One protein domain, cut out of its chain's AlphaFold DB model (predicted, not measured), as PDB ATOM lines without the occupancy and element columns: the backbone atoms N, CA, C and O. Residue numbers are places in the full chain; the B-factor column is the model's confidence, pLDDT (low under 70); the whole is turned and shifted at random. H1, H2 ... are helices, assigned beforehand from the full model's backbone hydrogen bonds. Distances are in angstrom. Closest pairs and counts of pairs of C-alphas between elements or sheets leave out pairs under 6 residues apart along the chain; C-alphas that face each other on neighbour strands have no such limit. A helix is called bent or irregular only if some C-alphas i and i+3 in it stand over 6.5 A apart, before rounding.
ATOM      1  N   GLN A   2      81.997 126.111  92.568       36.31
ATOM      2  CA  GLN A   2      81.844 126.027  94.027       36.31
ATOM      3  C   GLN A   2      81.044 124.762  94.351       36.31
ATOM      4  O   GLN A   2      79.831 124.714  94.159       36.31
ATOM      5  N   THR A   3      81.739 123.704  94.765       35.28
ATOM      6  CA  THR A   3      81.108 122.461  95.201       35.28
ATOM      7  C   THR A   3      80.421 122.726  96.534       35.28
ATOM      8  O   THR A   3      81.079 122.868  97.560       35.28
ATOM      9  N   TYR A   4      79.095 122.831  96.510       46.78
ATOM     10  CA  TYR A   4      78.296 122.992  97.715       46.78
ATOM     11  C   TYR A   4      78.297 121.684  98.510       46.78
ATOM     12  O   TYR A   4      77.646 120.706  98.134       46.78
ATOM     13  N   LEU A   5      79.022 121.661  99.628       44.53
ATOM     14  CA  LEU A   5      78.858 120.626 100.639       44.53
ATOM     15  C   LEU A   5      77.561 120.902 101.407       44.53
ATOM     16  O   LEU A   5      77.574 121.491 102.487       44.53
ATOM     17  N   ASN A   6      76.422 120.455 100.875       46.16
ATOM     18  CA  ASN A   6      75.222 120.318 101.697       46.16
ATOM     19  C   ASN A   6      75.414 119.094 102.612       46.16
ATOM     20  O   ASN A   6      74.870 118.022 102.347       46.16
ATOM     21  N   MET A   7      76.239 119.256 103.655       44.12
ATOM     22  CA  MET A   7      76.664 118.226 104.623       44.12
ATOM     23  C   MET A   7      75.508 117.602 105.421       44.12
ATOM     24  O   MET A   7      75.727 116.722 106.245       44.12
ATOM     25  N   SER A   8      74.274 118.071 105.237       43.50
ATOM     26  CA  SER A   8      73.111 117.626 106.005       43.50
ATOM     27  C   SER A   8      72.380 116.434 105.397       43.50
ATOM     28  O   SER A   8      71.604 115.794 106.104       43.50
ATOM     29  N   SER A   9      72.613 116.094 104.123       47.53
ATOM     30  CA  SER A   9      72.013 114.894 103.542       47.53
ATOM     31  C   SER A   9      73.071 113.817 103.344       47.53
ATOM     32  O   SER A   9      73.854 113.866 102.401       47.53
ATOM     33  N   THR A  10      73.001 112.780 104.171       50.22
ATOM     34  CA  THR A  10      73.667 111.488 103.942       50.22
ATOM     35  C   THR A  10      73.237 110.829 102.622       50.22
ATOM     36  O   THR A  10      73.876 109.894 102.151       50.22
ATOM     37  N   LEU A  11      72.148 111.318 102.015       58.25
ATOM     38  CA  LEU A  11      71.621 110.864 100.734       58.25
ATOM     39  C   LEU A  11      72.401 111.451  99.549       58.25
ATOM     40  O   LEU A  11      72.573 112.668  99.424       58.25
ATOM     41  N   GLY A  12      72.812 110.578  98.631       70.12
ATOM     42  CA  GLY A  12      73.321 110.985  97.322       70.12
ATOM     43  C   GLY A  12      72.243 111.681  96.483       70.12
ATOM     44  O   GLY A  12      71.047 111.492  96.707       70.12
ATOM     45  N   THR A  13      72.657 112.482  95.496       81.44
ATOM     46  CA  THR A  13      71.742 113.221  94.599       81.44
ATOM     47  C   THR A  13      70.704 112.309  93.934       81.44
ATOM     48  O   THR A  13      69.538 112.679  93.864       81.44
ATOM     49  N   SER A  14      71.081 111.082  93.562       85.38
ATOM     50  CA  SER A  14      70.173 110.095  92.961       85.38
ATOM     51  C   SER A  14      69.002 109.692  93.867       85.38
ATOM     52  O   SER A  14      67.894 109.459  93.388       85.38
ATOM     53  N   GLU A  15      69.204 109.616  95.184       88.56
ATOM     54  CA  GLU A  15      68.120 109.316  96.126       88.56
ATOM     55  C   GLU A  15      67.182 110.517  96.307       88.56
ATOM     56  O   GLU A  15      65.970 110.337  96.441       88.56
ATOM     57  N   LEU A  16      67.716 111.742  96.239       90.00
ATOM     58  CA  LEU A  16      66.894 112.956  96.236       90.00
ATOM     59  C   LEU A  16      66.039 113.051  94.970       90.00
ATOM     60  O   LEU A  16      64.858 113.362  95.069       90.00
ATOM     61  N   GLU A  17      66.597 112.723  93.803       92.56
ATOM     62  CA  GLU A  17      65.862 112.674  92.532       92.56
ATOM     63  C   GLU A  17      64.722 111.645  92.576       92.56
ATOM     64  O   GLU A  17      63.600 111.936  92.157       92.56
ATOM     65  N   LYS A  18      64.960 110.463  93.165       94.56
ATOM     66  CA  LYS A  18      63.901 109.463  93.389       94.56
ATOM     67  C   LYS A  18      62.794 109.993  94.298       94.56
ATOM     68  O   LYS A  18      61.618 109.741  94.033       94.56
ATOM     69  N   LEU A  19      63.142 110.694  95.379       95.25
ATOM     70  CA  LEU A  19      62.150 111.291  96.277       95.25
ATOM     71  C   LEU A  19      61.365 112.405  95.575       95.25
ATOM     72  O   LEU A  19      60.141 112.434  95.665       95.25
ATOM     73  N   PHE A  20      62.052 113.260  94.820       95.81
ATOM     74  CA  PHE A  20      61.441 114.311  94.013       95.81
ATOM     75  C   PHE A  20      60.427 113.733  93.020       95.81
ATOM     76  O   PHE A  20      59.293 114.208  92.944       95.81
ATOM     77  N   GLN A  21      60.779 112.643  92.329       97.69
ATOM     78  CA  GLN A  21      59.865 111.942  91.426       97.69
ATOM     79  C   GLN A  21      58.634 111.390  92.158       97.69
ATOM     80  O   GLN A  21      57.512 111.588  91.698       97.69
ATOM     81  N   LYS A  22      58.812 110.780  93.339       97.88
ATOM     82  CA  LYS A  22      57.685 110.307  94.164       97.88
ATOM     83  C   LYS A  22      56.743 111.441  94.566       97.88
ATOM     84  O   LYS A  22      55.528 111.263  94.503       97.88
ATOM     85  N   CYS A  23      57.279 112.599  94.957       98.00
ATOM     86  CA  CYS A  23      56.464 113.772  95.278       98.00
ATOM     87  C   CYS A  23      55.673 114.249  94.053       98.00
ATOM     88  O   CYS A  23      54.475 114.497  94.158       98.00
ATOM     89  N   GLN A  24      56.316 114.333  92.883       97.88
ATOM     90  CA  GLN A  24      55.639 114.712  91.639       97.88
ATOM     91  C   GLN A  24      54.517 113.735  91.274       97.88
ATOM     92  O   GLN A  24      53.419 114.171  90.939       97.88
ATOM     93  N   ASP A  25      54.771 112.429  91.359       98.19
ATOM     94  CA  ASP A  25      53.777 111.408  91.029       98.19
ATOM     95  C   ASP A  25      52.581 111.436  91.982       98.19
ATOM     96  O   ASP A  25      51.440 111.343  91.531       98.19
ATOM     97  N   TYR A  26      52.821 111.641  93.280       98.31
ATOM     98  CA  TYR A  26      51.763 111.790  94.277       98.31
ATOM     99  C   TYR A  26      50.864 113.007  93.996       98.31
ATOM    100  O   TYR A  26      49.634 112.900  94.010       98.31
ATOM    101  N   LEU A  27      51.471 114.153  93.674       98.12
ATOM    102  CA  LEU A  27      50.775 115.424  93.447       98.12
ATOM    103  C   LEU A  27      49.986 115.483  92.127       98.12
ATOM    104  O   LEU A  27      49.206 116.411  91.930       98.12
ATOM    105  N   LYS A  28      50.130 114.499  91.226       97.50
ATOM    106  CA  LYS A  28      49.298 114.407  90.008       97.50
ATOM    107  C   LYS A  28      47.815 114.217  90.324       97.50
ATOM    108  O   LYS A  28      46.969 114.620  89.532       97.50
ATOM    109  N   THR A  29      47.506 113.574  91.448       96.75
ATOM    110  CA  THR A  29      46.132 113.224  91.842       96.75
ATOM    111  C   THR A  29      45.741 113.752  93.221       96.75
ATOM    112  O   THR A  29      44.573 113.651  93.590       96.75
ATOM    113  N   HIS A  30      46.679 114.348  93.963       96.88
ATOM    114  CA  HIS A  30      46.459 114.870  95.310       96.88
ATOM    115  C   HIS A  30      46.863 116.340  95.399       96.88
ATOM    116  O   HIS A  30      47.905 116.742  94.887       96.88
ATOM    117  N   HIS A  31      46.062 117.134  96.108       95.38
ATOM    118  CA  HIS A  31      46.428 118.494  96.479       95.38
ATOM    119  C   HIS A  31      46.927 118.511  97.929       95.38
ATOM    120  O   HIS A  31      46.130 118.552  98.863       95.38
ATOM    121  N   ASP A  32      48.248 118.437  98.101       97.19
ATOM    122  CA  ASP A  32      48.915 118.352  99.404       97.19
ATOM    123  C   ASP A  32      50.034 119.398  99.490       97.19
ATOM    124  O   ASP A  32      51.086 119.272  98.858       97.19
ATOM    125  N   LEU A  33      49.781 120.463 100.255       93.00
ATOM    126  CA  LEU A  33      50.689 121.606 100.375       93.00
ATOM    127  C   LEU A  33      52.039 121.241 101.028       93.00
ATOM    128  O   LEU A  33      53.066 121.686 100.511       93.00
ATOM    129  N   PRO A  34      52.094 120.449 102.121       94.06
ATOM    130  CA  PRO A  34      53.356 119.921 102.640       94.06
ATOM    131  C   PRO A  34      54.191 119.153 101.608       94.06
ATOM    132  O   PRO A  34      55.396 119.389 101.499       94.06
ATOM    133  N   ILE A  35      53.582 118.251 100.828       96.88
ATOM    134  CA  ILE A  35      54.319 117.478  99.814       96.88
ATOM    135  C   ILE A  35      54.772 118.374  98.656       96.88
ATOM    136  O   ILE A  35      55.874 118.196  98.134       96.88
ATOM    137  N   GLU A  36      53.964 119.367  98.287       96.38
ATOM    138  CA  GLU A  36      54.343 120.384  97.310       96.38
ATOM    139  C   GLU A  36      55.577 121.180  97.758       96.38
ATOM    140  O   GLU A  36      56.495 121.401  96.972       96.38
ATOM    141  N   GLU A  37      55.642 121.562  99.032       95.06
ATOM    142  CA  GLU A  37      56.793 122.274  99.589       95.06
ATOM    143  C   GLU A  37      58.054 121.409  99.633       95.06
ATOM    144  O   GLU A  37      59.138 121.880  99.293       95.06
ATOM    145  N   ILE A  38      57.919 120.134 100.006       95.25
ATOM    146  CA  ILE A  38      59.035 119.184  99.971       95.25
ATOM    147  C   ILE A  38      59.555 119.034  98.541       95.25
ATOM    148  O   ILE A  38      60.767 119.075  98.336       95.25
ATOM    149  N   ARG A  39      58.661 118.907  97.550       96.88
ATOM    150  CA  ARG A  39      59.035 118.868  96.130       96.88
ATOM    151  C   ARG A  39      59.827 120.117  95.737       96.88
ATOM    152  O   ARG A  39      60.912 119.975  95.184       96.88
ATOM    153  N   ASP A  40      59.309 121.304  96.046       96.62
ATOM    154  CA  ASP A  40      59.952 122.580  95.708       96.62
ATOM    155  C   ASP A  40      61.342 122.703  96.363       96.62
ATOM    156  O   ASP A  40      62.306 123.111  95.721       96.62
ATOM    157  N   MET A  41      61.481 122.301  97.633       95.00
ATOM    158  CA  MET A  41      62.781 122.299  98.313       95.00
ATOM    159  C   MET A  41      63.764 121.304  97.683       95.00
ATOM    160  O   MET A  41      64.937 121.629  97.497       95.00
ATOM    161  N   LEU A  42      63.303 120.095  97.346       94.31
ATOM    162  CA  LEU A  42      64.127 119.078  96.689       94.31
ATOM    163  C   LEU A  42      64.642 119.563  95.339       94.31
ATOM    164  O   LEU A  42      65.811 119.344  95.037       94.31
ATOM    165  N   GLU A  43      63.803 120.250  94.568       94.69
ATOM    166  CA  GLU A  43      64.185 120.816  93.278       94.69
ATOM    167  C   GLU A  43      65.394 121.747  93.403       94.69
ATOM    168  O   GLU A  43      66.395 121.563  92.710       94.69
ATOM    169  N   ILE A  44      65.348 122.685  94.355       93.31
ATOM    170  CA  ILE A  44      66.446 123.624  94.609       93.31
ATOM    171  C   ILE A  44      67.703 122.892  95.082       93.31
ATOM    172  O   ILE A  44      68.801 123.154  94.586       93.31
ATOM    173  N   VAL A  45      67.568 121.940  96.011       89.81
ATOM    174  CA  VAL A  45      68.717 121.171  96.513       89.81
ATOM    175  C   VAL A  45      69.377 120.359  95.394       89.81
ATOM    176  O   VAL A  45      70.607 120.333  95.313       89.81
ATOM    177  N   ILE A  46      68.590 119.710  94.533       90.31
ATOM    178  CA  ILE A  46      69.090 118.945  93.382       90.31
ATOM    179  C   ILE A  46      69.776 119.886  92.389       90.31
ATOM    180  O   ILE A  46      70.909 119.615  91.988       90.31
ATOM    181  N   TYR A  47      69.145 121.018  92.063       90.56
ATOM    182  CA  TYR A  47      69.700 122.005  91.140       90.56
ATOM    183  C   TYR A  47      71.081 122.492  91.593       90.56
ATOM    184  O   TYR A  47      72.042 122.400  90.826       90.56
ATOM    185  N   ILE A  48      71.209 122.922  92.854       85.81
ATOM    186  CA  ILE A  48      72.476 123.416  93.416       85.81
ATOM    187  C   ILE A  48      73.542 122.312  93.431       85.81
ATOM    188  O   ILE A  48      74.720 122.582  93.205       85.81
ATOM    189  N   ARG A  49      73.168 121.051  93.674       84.25
ATOM    190  CA  ARG A  49      74.125 119.930  93.644       84.25
ATOM    191  C   ARG A  49      74.663 119.642  92.248       84.25
ATOM    192  O   ARG A  49      75.820 119.253  92.126       84.25
ATOM    193  N   GLN A  50      73.835 119.807  91.223       86.00
ATOM    194  CA  GLN A  50      74.204 119.532  89.837       86.00
ATOM    195  C   GLN A  50      74.959 120.705  89.188       86.00
ATOM    196  O   GLN A  50      75.875 120.476  88.401       86.00
ATOM    197  N   HIS A  51      74.614 121.949  89.539       85.12
ATOM    198  CA  HIS A  51      75.096 123.153  88.844       85.12
ATOM    199  C   HIS A  51      75.951 124.083  89.725       85.12
ATOM    200  O   HIS A  51      76.622 124.982  89.217       85.12
ATOM    201  N   GLY A  52      75.986 123.853  91.040       77.94
ATOM    202  CA  GLY A  52      76.601 124.746  92.023       77.94
ATOM    203  C   GLY A  52      75.653 125.852  92.504       77.94
ATOM    204  O   GLY A  52      74.520 125.975  92.051       77.94
ATOM    205  N   ALA A  53      76.132 126.674  93.439       71.44
ATOM    206  CA  ALA A  53      75.391 127.796  94.033       71.44
ATOM    207  C   ALA A  53      75.533 129.118  93.241       71.44
ATOM    208  O   ALA A  53      75.468 130.197  93.823       71.44
ATOM    209  N   GLY A  54      75.820 129.030  91.937       73.81
ATOM    210  CA  GLY A  54      75.986 130.191  91.057       73.81
ATOM    211  C   GLY A  54      74.650 130.774  90.590       73.81
ATOM    212  O   GLY A  54      73.649 130.715  91.301       73.81
ATOM    213  N   GLU A  55      74.629 131.325  89.375       82.06
ATOM    214  CA  GLU A  55      73.390 131.813  88.761       82.06
ATOM    215  C   GLU A  55      72.360 130.683  88.635       82.06
ATOM    216  O   GLU A  55      72.650 129.603  88.118       82.06
ATOM    217  N   LEU A  56      71.154 130.944  89.141       86.62
ATOM    218  CA  LEU A  56      70.020 130.036  89.023       86.62
ATOM    219  C   LEU A  56      69.402 130.141  87.628       86.62
ATOM    220  O   LEU A  56      69.406 131.202  87.010       86.62
ATOM    221  N   SER A  57      68.794 129.051  87.161       90.44
ATOM    222  CA  SER A  57      67.902 129.106  86.004       90.44
ATOM    223  C   SER A  57      66.640 129.904  86.338       90.44
ATOM    224  O   SER A  57      66.203 129.918  87.491       90.44
ATOM    225  N   ASP A  58      65.990 130.477  85.319       92.44
ATOM    226  CA  ASP A  58      64.712 131.189  85.479       92.44
ATOM    227  C   ASP A  58      63.677 130.359  86.257       92.44
ATOM    228  O   ASP A  58      62.914 130.881  87.069       92.44
ATOM    229  N   HIS A  59      63.659 129.041  86.029       93.12
ATOM    230  CA  HIS A  59      62.761 128.127  86.727       93.12
ATOM    231  C   HIS A  59      63.119 127.979  88.212       93.12
ATOM    232  O   HIS A  59      62.260 128.188  89.071       93.12
ATOM    233  N   ALA A  60      64.386 127.698  88.525       92.50
ATOM    234  CA  ALA A  60      64.843 127.573  89.906       92.50
ATOM    235  C   ALA A  60      64.643 128.891  90.676       92.50
ATOM    236  O   ALA A  60      64.230 128.884  91.834       92.50
ATOM    237  N   GLU A  61      64.844 130.037  90.023       93.94
ATOM    238  CA  GLU A  61      64.594 131.346  90.624       93.94
ATOM    239  C   GLU A  61      63.106 131.553  90.968       93.94
ATOM    240  O   GLU A  61      62.773 132.090  92.029       93.94
ATOM    241  N   GLN A  62      62.184 131.094  90.115       95.69
ATOM    242  CA  GLN A  62      60.747 131.131  90.410       95.69
ATOM    243  C   GLN A  62      60.387 130.267  91.624       95.69
ATOM    244  O   GLN A  62      59.589 130.699  92.464       95.69
ATOM    245  N   VAL A  63      60.991 129.084  91.751       96.44
ATOM    246  CA  VAL A  63      60.783 128.188  92.897       96.44
ATOM    247  C   VAL A  63      61.351 128.803  94.182       96.44
ATOM    248  O   VAL A  63      60.655 128.839  95.198       96.44
ATOM    249  N   VAL A  64      62.545 129.407  94.136       94.94
ATOM    250  CA  VAL A  64      63.110 130.180  95.258       94.94
ATOM    251  C   VAL A  64      62.173 131.312  95.678       94.94
ATOM    252  O   VAL A  64      61.846 131.439  96.857       94.94
ATOM    253  N   LYS A  65      61.676 132.111  94.723       95.19
ATOM    254  CA  LYS A  65      60.726 133.205  94.992       95.19
ATOM    255  C   LYS A  65      59.436 132.692  95.632       95.19
ATOM    256  O   LYS A  65      58.905 133.334  96.540       95.19
ATOM    257  N   LYS A  66      58.923 131.544  95.182       95.62
ATOM    258  CA  LYS A  66      57.735 130.902  95.759       95.62
ATOM    259  C   LYS A  66      57.968 130.493  97.215       95.62
ATOM    260  O   LYS A  66      57.130 130.796  98.062       95.62
ATOM    261  N   LEU A  67      59.099 129.851  97.502       95.81
ATOM    262  CA  LEU A  67      59.496 129.444  98.849       95.81
ATOM    263  C   LEU A  67      59.702 130.655  99.772       95.81
ATOM    264  O   LEU A  67      59.170 130.686 100.879       95.81
ATOM    265  N   TRP A  68      60.391 131.695  99.295       95.38
ATOM    266  CA  TRP A  68      60.640 132.912 100.068       95.38
ATOM    267  C   TRP A  68      59.350 133.644 100.461       95.38
ATOM    268  O   TRP A  68      59.176 133.995 101.628       95.38
ATOM    269  N   ARG A  69      58.394 133.795  99.531       94.31
ATOM    270  CA  ARG A  69      57.096 134.457  99.787       94.31
ATOM    271  C   ARG A  69      56.321 133.868 100.969       94.31
ATOM    272  O   ARG A  69      55.533 134.582 101.586       94.31
ATOM    273  N   LYS A  70      56.518 132.581 101.282       90.44
ATOM    274  CA  LYS A  70      55.869 131.926 102.430       90.44
ATOM    275  C   LYS A  70      56.402 132.435 103.769       90.44
ATOM    276  O   LYS A  70      55.628 132.586 104.714       90.44
ATOM    277  N   ILE A  71      57.706 132.703 103.839       93.00
ATOM    278  CA  ILE A  71      58.404 132.997 105.096       93.00
ATOM    279  C   ILE A  71      58.747 134.481 105.269       93.00
ATOM    280  O   ILE A  71      58.953 134.924 106.399       93.00
ATOM    281  N   GLU A  72      58.777 135.270 104.189       90.94
ATOM    282  CA  GLU A  72      59.202 136.679 104.228       90.94
ATOM    283  C   GLU A  72      58.302 137.551 105.117       90.94
ATOM    284  O   GLU A  72      58.788 138.452 105.799       90.94
ATOM    285  N   LYS A  73      56.994 137.256 105.147       88.00
ATOM    286  CA  LYS A  73      55.983 138.030 105.887       88.00
ATOM    287  C   LYS A  73      55.784 137.558 107.325       88.00
ATOM    288  O   LYS A  73      54.980 138.138 108.044       88.00
ATOM    289  N   GLN A  74      56.460 136.485 107.725       87.81
ATOM    290  CA  GLN A  74      56.287 135.911 109.053       87.81
ATOM    291  C   GLN A  74      57.065 136.733 110.078       87.81
ATOM    292  O   GLN A  74      58.285 136.894 109.960       87.81
ATOM    293  N   ASP A  75      56.387 137.189 111.130       87.25
ATOM    294  CA  ASP A  75      57.043 137.845 112.266       87.25
ATOM    295  C   ASP A  75      57.985 136.872 112.987       87.25
ATOM    296  O   ASP A  75      59.096 137.225 113.387       87.25
ATOM    297  N   THR A  76      57.563 135.609 113.093       91.38
ATOM    298  CA  THR A  76      58.287 134.533 113.773       91.38
ATOM    299  C   THR A  76      58.490 133.345 112.842       91.38
ATOM    300  O   THR A  76      57.533 132.853 112.262       91.38
ATOM    301  N   TRP A  77      59.730 132.853 112.749       94.88
ATOM    302  CA  TRP A  77      60.045 131.623 112.017       94.88
ATOM    303  C   TRP A  77      60.049 130.402 112.936       94.88
ATOM    304  O   TRP A  77      60.709 130.403 113.988       94.88
ATOM    305  N   TYR A  78      59.335 129.370 112.496       93.12
ATOM    306  CA  TYR A  78      59.290 128.028 113.064       93.12
ATOM    307  C   TYR A  78      60.238 127.079 112.318       93.12
ATOM    308  O   TYR A  78      60.948 127.467 111.393       93.12
ATOM    309  N   GLU A  79      60.268 125.810 112.726       91.94
ATOM    310  CA  GLU A  79      61.125 124.783 112.124       91.94
ATOM    311  C   GLU A  79      60.957 124.656 110.602       91.94
ATOM    312  O   GLU A  79      61.956 124.607 109.887       91.94
ATOM    313  N   SER A  80      59.717 124.608 110.103       91.56
ATOM    314  CA  SER A  80      59.432 124.531 108.664       91.56
ATOM    315  C   SER A  80      60.016 125.728 107.919       91.56
ATOM    316  O   SER A  80      60.692 125.558 106.908       91.56
ATOM    317  N   ASP A  81      59.856 126.927 108.475       94.62
ATOM    318  CA  ASP A  81      60.361 128.158 107.871       94.62
ATOM    319  C   ASP A  81      61.892 128.168 107.826       94.62
ATOM    320  O   ASP A  81      62.488 128.560 106.825       94.62
ATOM    321  N   LEU A  82      62.543 127.680 108.888       94.38
ATOM    322  CA  LEU A  82      64.000 127.536 108.944       94.38
ATOM    323  C   LEU A  82      64.520 126.492 107.945       94.38
ATOM    324  O   LEU A  82      65.602 126.678 107.388       94.38
ATOM    325  N   LYS A  83      63.768 125.416 107.675       93.69
ATOM    326  CA  LYS A  83      64.108 124.430 106.630       93.69
ATOM    327  C   LYS A  83      63.998 125.025 105.227       93.69
ATOM    328  O   LYS A  83      64.904 124.822 104.415       93.69
ATOM    329  N   ILE A  84      62.939 125.793 104.962       94.44
ATOM    330  CA  ILE A  84      62.779 126.531 103.703       94.44
ATOM    331  C   ILE A  84      63.948 127.497 103.529       94.44
ATOM    332  O   ILE A  84      64.652 127.444 102.525       94.44
ATOM    333  N   LEU A  85      64.194 128.329 104.540       94.00
ATOM    334  CA  LEU A  85      65.274 129.304 104.544       94.00
ATOM    335  C   LEU A  85      66.630 128.644 104.279       94.00
ATOM    336  O   LEU A  85      67.371 129.117 103.428       94.00
ATOM    337  N   ASN A  86      66.946 127.548 104.973       92.69
ATOM    338  CA  ASN A  86      68.196 126.818 104.771       92.69
ATOM    339  C   ASN A  86      68.345 126.302 103.332       92.69
ATOM    340  O   ASN A  86      69.454 126.274 102.803       92.69
ATOM    341  N   THR A  87      67.238 125.902 102.702       92.06
ATOM    342  CA  THR A  87      67.218 125.428 101.312       92.06
ATOM    343  C   THR A  87      67.568 126.534 100.321       92.06
ATOM    344  O   THR A  87      68.353 126.307  99.406       92.06
ATOM    345  N   ILE A  88      67.019 127.733 100.517       92.19
ATOM    346  CA  ILE A  88      67.201 128.867  99.598       92.19
ATOM    347  C   ILE A  88      68.327 129.820 100.023       92.19
ATOM    348  O   ILE A  88      68.519 130.863  99.405       92.19
ATOM    349  N   LEU A  89      69.073 129.493 101.085       90.38
ATOM    350  CA  LEU A  89      70.016 130.421 101.716       90.38
ATOM    351  C   LEU A  89      71.112 130.901 100.752       90.38
ATOM    352  O   LEU A  89      71.500 132.064 100.782       90.38
ATOM    353  N   PHE A  90      71.578 130.014  99.873       87.31
ATOM    354  CA  PHE A  90      72.601 130.319  98.867       87.31
ATOM    355  C   PHE A  90      72.081 131.132  97.682       87.31
ATOM    356  O   PHE A  90      72.871 131.603  96.875       87.31
ATOM    357  N   SER A  91      70.766 131.303  97.578       86.81
ATOM    358  CA  SER A  91      70.127 132.077  96.518       86.81
ATOM    359  C   SER A  91      69.964 133.555  96.882       86.81
ATOM    360  O   SER A  91      69.557 134.344  96.033       86.81
ATOM    361  N   PHE A  92      70.243 133.948  98.131       84.31
ATOM    362  CA  PHE A  92      70.159 135.350  98.531       84.31
ATOM    363  C   PHE A  92      71.363 136.144  98.021       84.31
ATOM    364  O   PHE A  92      72.502 135.718  98.231       84.31
TER     365      PHE A  92
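What this domain is: This is residues 2 to 92 of the 210 residues of the protein "Helix-turn-helix domain protein" of Streptococcus pseudopneumoniae (UniProt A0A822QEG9). The longest helix, H2, forms the middle; H1 folds back along one side of it, and the H3 and H4 hairpin packs on its other side. The printed part, 91 residues, has four named helices, H1 to H4 in chain order, and no named strand: all helix. It is compact, with radius of gyration of the C-alphas 13.1 A and spans 32 by 32 by 27 A.

Where its parts are: H2, residues 33 to 51, runs 27.0 A from C-alpha 33 at (50.689, 121.606, 100.375). H1, residues 13 to 27, spans 21.1 A; H3, residues 58 to 71, 20.7 A; H4, residues 79 to 91, 19.4 A, ending at (70.127, 132.077, 96.518). H4 is irregular: C-alphas 87 and 90 are 7.7 A apart.

How they stand to each other: H2, the hub, touches H1 at a shallow tilt of 31 degrees, opposite ways; closest C-alphas: Phe 20 and Arg 39, 5.6 A. H2 touches H3 at a steep 45 degrees; closest C-alphas: Asp 40 and Val 63, 6.3 A. H1 is apart from H3 and H4. Every O i to N i+4 pair is within hydrogen-bond range in H1 and H2, 8 of 10 in H3, 7 of 9 in H4.

The domain as a whole: The printed part has no cut and no long link. Residues 2 to 11 have pLDDT under 70.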